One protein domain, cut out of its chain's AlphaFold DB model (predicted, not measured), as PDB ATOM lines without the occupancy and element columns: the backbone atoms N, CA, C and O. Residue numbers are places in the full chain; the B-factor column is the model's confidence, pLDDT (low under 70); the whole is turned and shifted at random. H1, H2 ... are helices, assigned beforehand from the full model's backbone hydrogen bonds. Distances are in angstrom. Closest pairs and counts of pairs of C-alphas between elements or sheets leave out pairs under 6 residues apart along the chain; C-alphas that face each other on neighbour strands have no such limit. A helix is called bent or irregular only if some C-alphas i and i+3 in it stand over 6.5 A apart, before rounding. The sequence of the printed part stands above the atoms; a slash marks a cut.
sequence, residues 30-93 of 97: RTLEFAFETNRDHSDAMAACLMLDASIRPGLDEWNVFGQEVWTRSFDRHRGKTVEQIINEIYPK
ATOM      1  N   ARG A  30      10.964  11.812   9.646       55.66
ATOM      2  CA  ARG A  30      10.201  12.957   9.167       55.66
ATOM      3  C   ARG A  30       9.051  12.568   8.221       55.66
ATOM      4  O   ARG A  30       8.081  13.294   8.113       55.66
ATOM      5  N   THR A  31       9.136  11.428   7.521       58.03
ATOM      6  CA  THR A  31       8.061  10.907   6.652       58.03
ATOM      7  C   THR A  31       6.857  10.362   7.424       58.03
ATOM      8  O   THR A  31       5.741  10.576   6.964       58.03
ATOM      9  N   LEU A  32       7.062   9.694   8.565       62.50
ATOM     10  CA  LEU A  32       5.972   9.287   9.457       62.50
ATOM     11  C   LEU A  32       5.399  10.502  10.184       62.50
ATOM     12  O   LEU A  32       4.188  10.666  10.202       62.50
ATOM     13  N   GLU A  33       6.252  11.399  10.675       62.16
ATOM     14  CA  GLU A  33       5.814  12.663  11.282       62.16
ATOM     15  C   GLU A  33       4.945  13.463  10.295       62.16
ATOM     16  O   GLU A  33       3.795  13.750  10.591       62.16
ATOM     17  N   PHE A  34       5.397  13.670   9.052       61.62
ATOM     18  CA  PHE A  34       4.591  14.334   8.016       61.62
ATOM     19  C   PHE A  34       3.345  13.562   7.569       61.62
ATOM     20  O   PHE A  34       2.416  14.176   7.050       61.62
ATOM     21  N   ALA A  35       3.334  12.229   7.670       58.88
ATOM     22  CA  ALA A  35       2.155  11.427   7.339       58.88
ATOM     23  C   ALA A  35       1.082  11.499   8.436       58.88
ATOM     24  O   ALA A  35      -0.062  11.131   8.184       58.88
ATOM     25  N   PHE A  36       1.445  11.971   9.631       67.00
ATOM     26  CA  PHE A  36       0.543  12.083  10.771       67.00
ATOM     27  C   PHE A  36       0.366  13.523  11.293       67.00
ATOM     28  O   PHE A  36      -0.490  13.747  12.151       67.00
ATOM     29  N   GLU A  37       1.093  14.509  10.754       62.06
ATOM     30  CA  GLU A  37       1.014  15.918  11.158       62.06
ATOM     31  C   GLU A  37      -0.001  16.772  10.366       62.06
ATOM     32  O   GLU A  37      -0.200  16.652   9.155       62.06
ATOM     33  N   THR A  38      -0.609  17.703  11.109       59.47
ATOM     34  CA  THR A  38      -1.367  18.903  10.689       59.47
ATOM     35  C   THR A  38      -2.653  18.714   9.872       59.47
ATOM     36  O   THR A  38      -3.422  19.666   9.756       59.47
ATOM     37  N   ASN A  39      -2.965  17.521   9.358       77.31
ATOM     38  CA  ASN A  39      -4.259  17.236   8.729       77.31
ATOM     39  C   ASN A  39      -4.850  15.919   9.247       77.31
ATOM     40  O   ASN A  39      -4.397  14.839   8.883       77.31
ATOM     41  N   ARG A  40      -5.910  16.029  10.056       81.56
ATOM     42  CA  ARG A  40      -6.602  14.881  10.652       81.56
ATOM     43  C   ARG A  40      -7.137  13.902   9.607       81.56
ATOM     44  O   ARG A  40      -6.980  12.704   9.797       81.56
ATOM     45  N   ASP A  41      -7.710  14.394   8.512       86.12
ATOM     46  CA  ASP A  41      -8.275  13.541   7.461       86.12
ATOM     47  C   ASP A  41      -7.174  12.788   6.705       86.12
ATOM     48  O   ASP A  41      -7.342  11.624   6.348       86.12
ATOM     49  N   HIS A  42      -6.012  13.424   6.514       87.38
ATOM     50  CA  HIS A  42      -4.831  12.770   5.949       87.38
ATOM     51  C   HIS A  42      -4.322  11.657   6.872       87.38
ATOM     52  O   HIS A  42      -4.117  10.534   6.412       87.38
ATOM     53  N   SER A  43      -4.147  11.958   8.161       84.25
ATOM     54  CA  SER A  43      -3.678  11.004   9.172       84.25
ATOM     55  C   SER A  43      -4.635   9.820   9.321       84.25
ATOM     56  O   SER A  43      -4.195   8.670   9.331       84.25
ATOM     57  N   ASP A  44      -5.945  10.085   9.370       87.88
ATOM     58  CA  ASP A  44      -6.980   9.055   9.478       87.88
ATOM     59  C   ASP A  44      -7.002   8.156   8.230       87.88
ATOM     60  O   ASP A  44      -7.002   6.926   8.340       87.88
ATOM     61  N   ALA A  45      -6.930   8.753   7.037       90.69
ATOM     62  CA  ALA A  45      -6.859   8.011   5.784       90.69
ATOM     63  C   ALA A  45      -5.571   7.185   5.660       90.69
ATOM     64  O   ALA A  45      -5.617   6.050   5.178       90.69
ATOM     65  N   MET A  46      -4.425   7.722   6.091       90.25
ATOM     66  CA  MET A  46      -3.147   7.007   6.087       90.25
ATOM     67  C   MET A  46      -3.199   5.801   7.026       90.25
ATOM     68  O   MET A  46      -2.831   4.697   6.618       90.25
ATOM     69  N   ALA A  47      -3.714   5.990   8.245       89.31
ATOM     70  CA  ALA A  47      -3.898   4.920   9.218       89.31
ATOM     71  C   ALA A  47      -4.765   3.789   8.652       89.31
ATOM     72  O   ALA A  47      -4.348   2.628   8.641       89.31
ATOM     73  N   ALA A  48      -5.926   4.135   8.093       91.81
ATOM     74  CA  ALA A  48      -6.826   3.165   7.484       91.81
ATOM     75  C   ALA A  48      -6.173   2.421   6.308       91.81
ATOM     76  O   ALA A  48      -6.270   1.197   6.223       91.81
ATOM     77  N   CYS A  49      -5.468   3.130   5.419       92.38
ATOM     78  CA  CYS A  49      -4.799   2.520   4.268       92.38
ATOM     79  C   CYS A  49      -3.706   1.526   4.679       92.38
ATOM     80  O   CYS A  49      -3.590   0.473   4.056       92.38
ATOM     81  N   LEU A  50      -2.922   1.840   5.714       90.50
ATOM     82  CA  LEU A  50      -1.893   0.936   6.234       90.50
ATOM     83  C   LEU A  50      -2.519  -0.307   6.875       90.50
ATOM     84  O   LEU A  50      -2.102  -1.421   6.577       90.50
ATOM     85  N   MET A  51      -3.561  -0.133   7.690       90.88
ATOM     86  CA  MET A  51      -4.253  -1.243   8.359       90.88
ATOM     87  C   MET A  51      -4.998  -2.179   7.391       90.88
ATOM     88  O   MET A  51      -5.243  -3.336   7.733       90.88
ATOM     89  N   LEU A  52      -5.342  -1.713   6.184       92.00
ATOM     90  CA  LEU A  52      -5.914  -2.546   5.119       92.00
ATOM     91  C   LEU A  52      -4.878  -3.445   4.418       92.00
ATOM     92  O   LEU A  52      -5.270  -4.427   3.785       92.00
ATOM     93  N   ASP A  53      -3.578  -3.134   4.490       89.56
ATOM     94  CA  ASP A  53      -2.543  -3.933   3.828       89.56
ATOM     95  C   ASP A  53      -2.079  -5.092   4.731       89.56
ATOM     96  O   ASP A  53      -1.238  -4.953   5.620       89.56
ATOM     97  N   ALA A  54      -2.600  -6.290   4.450       86.25
ATOM     98  CA  ALA A  54      -2.245  -7.510   5.173       86.25
ATOM     99  C   ALA A  54      -0.749  -7.871   5.084       86.25
ATOM    100  O   ALA A  54      -0.240  -8.555   5.970       86.25
ATOM    101  N   SER A  55      -0.032  -7.412   4.049       87.38
ATOM    102  CA  SER A  55       1.389  -7.734   3.851       87.38
ATOM    103  C   SER A  55       2.324  -7.042   4.843       87.38
ATOM    104  O   SER A  55       3.471  -7.460   4.979       87.38
ATOM    105  N   ILE A  56       1.850  -6.000   5.532       88.00
ATOM    106  CA  ILE A  56       2.640  -5.232   6.507       88.00
ATOM    107  C   ILE A  56       2.147  -5.400   7.944       88.00
ATOM    108  O   ILE A  56       2.689  -4.773   8.851       88.00
ATOM    109  N   ARG A  57       1.145  -6.261   8.165       87.31
ATOM    110  CA  ARG A  57       0.526  -6.480   9.475       87.31
ATOM    111  C   ARG A  57       1.525  -6.792  10.602       87.31
ATOM    112  O   ARG A  57       1.387  -6.140  11.629       87.31
ATOM    113  N   PRO A  58       2.531  -7.680  10.435       87.62
ATOM    114  CA  PRO A  58       3.498  -7.952  11.503       87.62
ATOM    115  C   PRO A  58       4.173  -6.679  12.035       87.62
ATOM    116  O   PRO A  58       4.237  -6.456  13.237       87.62
ATOM    117  N   GLY A  59       4.563  -5.772  11.138       84.00
ATOM    118  CA  GLY A  59       5.199  -4.516  11.532       84.00
ATOM    119  C   GLY A  59       4.242  -3.514  12.180       84.00
ATOM    120  O   GLY A  59       4.662  -2.707  13.009       84.00
ATOM    121  N   LEU A  60       2.952  -3.574  11.835       85.62
ATOM    122  CA  LEU A  60       1.908  -2.794  12.505       85.62
ATOM    123  C   LEU A  60       1.590  -3.345  13.905       85.62
ATOM    124  O   LEU A  60       1.318  -2.560  14.816       85.62
ATOM    125  N   ASP A  61       1.649  -4.667  14.086       86.94
ATOM    126  CA  ASP A  61       1.476  -5.328  15.385       86.94
ATOM    127  C   ASP A  61       2.605  -4.927  16.356       86.94
ATOM    128  O   ASP A  61       2.321  -4.576  17.499       86.94
ATOM    129  N   GLU A  62       3.857  -4.833  15.884       84.06
ATOM    130  CA  GLU A  62       4.999  -4.319  16.671       84.06
ATOM    131  C   GLU A  62       4.813  -2.862  17.135       84.06
ATOM    132  O   GLU A  62       5.304  -2.452  18.186       84.06
ATOM    133  N   TRP A  63       4.067  -2.055  16.376       78.06
ATOM    134  CA  TRP A  63       3.682  -0.692  16.768       78.06
ATOM    135  C   TRP A  63       2.457  -0.649  17.688       78.06
ATOM    136  O   TRP A  63       1.998   0.435  18.064       78.06
ATOM    137  N   ASN A  64       1.892  -1.806  18.034       83.00
ATOM    138  CA  ASN A  64       0.622  -1.928  18.734       83.00
ATOM    139  C   ASN A  64      -0.495  -1.109  18.050       83.00
ATOM    140  O   ASN A  64      -1.362  -0.551  18.719       83.00
ATOM    141  N   VAL A  65      -0.474  -0.995  16.713       83.94
ATOM    142  CA  VAL A  65      -1.447  -0.184  15.949       83.94
ATOM    143  C   VAL A  65      -2.875  -0.638  16.238       83.94
ATOM    144  O   VAL A  65      -3.762   0.180  16.464       83.94
ATOM    145  N   PHE A  66      -3.094  -1.950  16.306       84.44
ATOM    146  CA  PHE A  66      -4.412  -2.530  16.561       84.44
ATOM    147  C   PHE A  66      -4.854  -2.439  18.028       84.44
ATOM    148  O   PHE A  66      -6.043  -2.581  18.306       84.44
ATOM    149  N   GLY A  67      -3.933  -2.179  18.962       84.94
ATOM    150  CA  GLY A  67      -4.258  -1.892  20.361       84.94
ATOM    151  C   GLY A  67      -4.481  -0.406  20.646       84.94
ATOM    152  O   GLY A  67      -4.883  -0.049  21.753       84.94
ATOM    153  N   GLN A  68      -4.233   0.477  19.672       84.00
ATOM    154  CA  GLN A  68      -4.423   1.916  19.819       84.00
ATOM    155  C   GLN A  68      -5.796   2.349  19.290       84.00
ATOM    156  O   GLN A  68      -6.119   2.207  18.108       84.00
ATOM    157  N   GLU A  69      -6.605   2.946  20.167       86.88
ATOM    158  CA  GLU A  69      -7.973   3.365  19.840       86.88
ATOM    159  C   GLU A  69      -8.022   4.403  18.704       86.88
ATOM    160  O   GLU A  69      -8.937   4.407  17.887       86.88
ATOM    161  N   VAL A  70      -7.020   5.281  18.616       82.50
ATOM    162  CA  VAL A  70      -6.959   6.303  17.562       82.50
ATOM    163  C   VAL A  70      -6.889   5.655  16.179       82.50
ATOM    164  O   VAL A  70      -7.694   5.991  15.319       82.50
ATOM    165  N   TRP A  71      -6.002   4.676  15.992       85.31
ATOM    166  CA  TRP A  71      -5.815   3.975  14.721       85.31
ATOM    167  C   TRP A  71      -7.029   3.138  14.328       85.31
ATOM    168  O   TRP A  71      -7.502   3.207  13.193       85.31
ATOM    169  N   THR A  72      -7.569   2.380  15.281       88.12
ATOM    170  CA  THR A  72      -8.767   1.558  15.058       88.12
ATOM    171  C   THR A  72      -9.989   2.413  14.726       88.12
ATOM    172  O   THR A  72     -10.699   2.096  13.775       88.12
ATOM    173  N   ARG A  73     -10.178   3.566  15.385       88.62
ATOM    174  CA  ARG A  73     -11.223   4.538  15.015       88.62
ATOM    175  C   ARG A  73     -11.034   5.090  13.602       88.62
ATOM    176  O   ARG A  73     -12.024   5.254  12.891       88.62
ATOM    177  N   SER A  74      -9.804   5.394  13.185       86.31
ATOM    178  CA  SER A  74      -9.525   5.846  11.816       86.31
ATOM    179  C   SER A  74      -9.871   4.756  10.796       86.31
ATOM    180  O   SER A  74     -10.555   5.029   9.812       86.31
ATOM    181  N   PHE A  75      -9.489   3.507  11.065       88.31
ATOM    182  CA  PHE A  75      -9.861   2.358  10.237       88.31
ATOM    183  C   PHE A  75     -11.381   2.166  10.147       88.31
ATOM    184  O   PHE A  75     -11.920   2.017   9.050       88.31
ATOM    185  N   ASP A  76     -12.090   2.252  11.274       90.50
ATOM    186  CA  ASP A  76     -13.543   2.077  11.330       90.50
ATOM    187  C   ASP A  76     -14.309   3.145  10.534       90.50
ATOM    188  O   ASP A  76     -15.315   2.833   9.895       90.50
ATOM    189  N   ARG A  77     -13.816   4.391  10.480       89.06
ATOM    190  CA  ARG A  77     -14.402   5.449   9.628       89.06
ATOM    191  C   ARG A  77     -14.362   5.116   8.139       89.06
ATOM    192  O   ARG A  77     -15.214   5.572   7.375       89.06
ATOM    193  N   HIS A  78     -13.381   4.322   7.725       89.31
ATOM    194  CA  HIS A  78     -13.198   3.903   6.341       89.31
ATOM    195  C   HIS A  78     -13.582   2.435   6.111       89.31
ATOM    196  O   HIS A  78     -13.253   1.857   5.071       89.31
ATOM    197  N   ARG A  79     -14.310   1.821   7.049       88.44
ATOM    198  CA  ARG A  79     -14.715   0.418   6.970       88.44
ATOM    199  C   ARG A  79     -15.473   0.124   5.674       88.44
ATOM    200  O   ARG A  79     -16.387   0.846   5.287       88.44
ATOM    201  N   GLY A  80     -15.089  -0.964   5.005       90.62
ATOM    202  CA  GLY A  80     -15.687  -1.392   3.735       90.62
ATOM    203  C   GLY A  80     -15.205  -0.617   2.503       90.62
ATOM    204  O   GLY A  80     -15.626  -0.941   1.395       90.62
ATOM    205  N   LYS A  81     -14.314   0.372   2.665       92.62
ATOM    206  CA  LYS A  81     -13.690   1.095   1.552       92.62
ATOM    207  C   LYS A  81     -12.359   0.447   1.163       92.62
ATOM    208  O   LYS A  81     -11.612  -0.060   1.993       92.62
ATOM    209  N   THR A  82     -12.050   0.501  -0.124       94.12
ATOM    210  CA  THR A  82     -10.726   0.191  -0.675       94.12
ATOM    211  C   THR A  82      -9.772   1.373  -0.490       94.12
ATOM    212  O   THR A  82     -10.209   2.519  -0.373       94.12
ATOM    213  N   VAL A  83      -8.461   1.121  -0.562       91.94
ATOM    214  CA  VAL A  83      -7.425   2.174  -0.510       91.94
ATOM    215  C   VAL A  83      -7.697   3.300  -1.517       91.94
ATOM    216  O   VAL A  83      -7.618   4.474  -1.174       91.94
ATOM    217  N   GLU A  84      -8.074   2.974  -2.756       92.12
ATOM    218  CA  GLU A  84      -8.339   3.994  -3.779       92.12
ATOM    219  C   GLU A  84      -9.608   4.812  -3.475       92.12
ATOM    220  O   GLU A  84      -9.629   6.012  -3.744       92.12
ATOM    221  N   GLN A  85     -10.644   4.206  -2.879       93.44
ATOM    222  CA  GLN A  85     -11.836   4.936  -2.424       93.44
ATOM    223  C   GLN A  85     -11.500   5.920  -1.299       93.44
ATOM    224  O   GLN A  85     -11.939   7.064  -1.363       93.44
ATOM    225  N   ILE A  86     -10.675   5.509  -0.331       93.06
ATOM    226  CA  ILE A  86     -10.205   6.377   0.760       93.06
ATOM    227  C   ILE A  86      -9.408   7.560   0.193       93.06
ATOM    228  O   ILE A  86      -9.672   8.712   0.527       93.06
ATOM    229  N   ILE A  87      -8.477   7.302  -0.732       91.44
ATOM    230  CA  ILE A  87      -7.682   8.363  -1.370       91.44
ATOM    231  C   ILE A  87      -8.574   9.336  -2.151       91.44
ATOM    232  O   ILE A  87      -8.339  10.540  -2.102       91.44
ATOM    233  N   ASN A  88      -9.577   8.842  -2.882       91.12
ATOM    234  CA  ASN A  88     -10.497   9.686  -3.653       91.12
ATOM    235  C   ASN A  88     -11.401  10.561  -2.774       91.12
ATOM    236  O   ASN A  88     -11.844  11.601  -3.240       91.12
ATOM    237  N   GLU A  89     -11.685  10.145  -1.543       90.00
ATOM    238  CA  GLU A  89     -12.511  10.905  -0.602       90.00
ATOM    239  C   GLU A  89     -11.761  12.120  -0.047       90.00
ATOM    240  O   GLU A  89     -12.309  13.217  -0.010       90.00
ATOM    241  N   ILE A  90     -10.486  11.942   0.318       87.50
ATOM    242  CA  ILE A  90      -9.651  13.033   0.848       87.50
ATOM    243  C   ILE A  90      -9.093  13.911  -0.275       87.50
ATOM    244  O   ILE A  90      -8.918  15.119  -0.127       87.50
ATOM    245  N   TYR A  91      -8.804  13.288  -1.416       87.62
ATOM    246  CA  TYR A  91      -8.228  13.929  -2.587       87.62
ATOM    247  C   TYR A  91      -9.073  13.610  -3.815       87.62
ATOM    248  O   TYR A  91      -8.646  12.787  -4.645       87.62
ATOM    249  N   PRO A  92     -10.263  14.226  -3.946       81.19
ATOM    250  CA  PRO A  92     -11.086  14.053  -5.129       81.19
ATOM    251  C   PRO A  92     -10.247  14.366  -6.363       81.19
ATOM    252  O   PRO A  92      -9.455  15.311  -6.382       81.19
ATOM    253  N   LYS A  93     -10.362  13.514  -7.384       73.06
ATOM    254  CA  LYS A  93      -9.788  13.840  -8.690       73.06
ATOM    255  C   LYS A  93     -10.443  15.151  -9.107       73.06
ATOM    256  O   LYS A  93     -11.665  15.246  -9.005       73.06
TER     257      LYS A  93
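What this domain is: This is residues 30 to 93 of the 97 residues of an uncharacterized protein of Sinirhodobacter populi (UniProt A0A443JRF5). A straight helix, H2, runs through the middle of a small helical body, with H5 side by side with it and running back the other way, and H4 crossing it. H1 and H3 make corners at the first and last ends of H2. The printed part has 64 residues and five named helices, H1 to H5 in chain order, with no named strand; the class is all helix. It is compact, with a radius of gyration of the C-alphas of 11.4 A and spans of 34 by 28 by 20 A.

How they stand to each other: H2, residues 40 to 52, is the hub. It touches H4, residues 69 to 77, about perpendicular at 85 degrees; the closest C-alphas, of Ala 48 and Phe 75, are 4.2 A apart. H2 touches H5, residues 83 to 90, at a shallow tilt of 7 degrees, opposite ways; the closest C-alphas, of Cys 49 and Val 83, are 5.5 A apart. With residues 42 to 46 alone H2 touches H1, residues 30 to 36, about perpendicular at 81 degrees; the closest C-alphas, of Phe 36 and Ser 43, are 4.6 A apart. H2 and H3, residues 54 to 62, only just touch, only at the corner, with 3 pairs of C-alphas within 8 A; the closest, of Met 51 and Arg 57, are 7.2 A apart. H4 and H5 are apart. In H1, H2, H4 and H5 every O i to N i+4 pair is within hydrogen-bond range; in H3, 3 of 5 are.

Where its parts are: H2 measures 18.3 A, from C-alpha 40 at (-6.602, 14.881, 10.652) to C-alpha 52 at (-5.914, -2.546, 5.119). H3 measures 14.0 A and is irregular: C-alphas 55 and 58 are 7.9 A apart. H4 measures 12.2 A, H5 11.2 A and H1 9.8 A. H5 ends with C-alpha 90 at (-9.651, 13.033, 0.848).

The domain as a whole: The two C-alphas farthest apart, of Glu 62 and Lys 93, are 34.5 A apart. The printed part has no cut, and no link is long. Mean pLDDT of the printed part is 83.7; residues 30 to 38 are under 70.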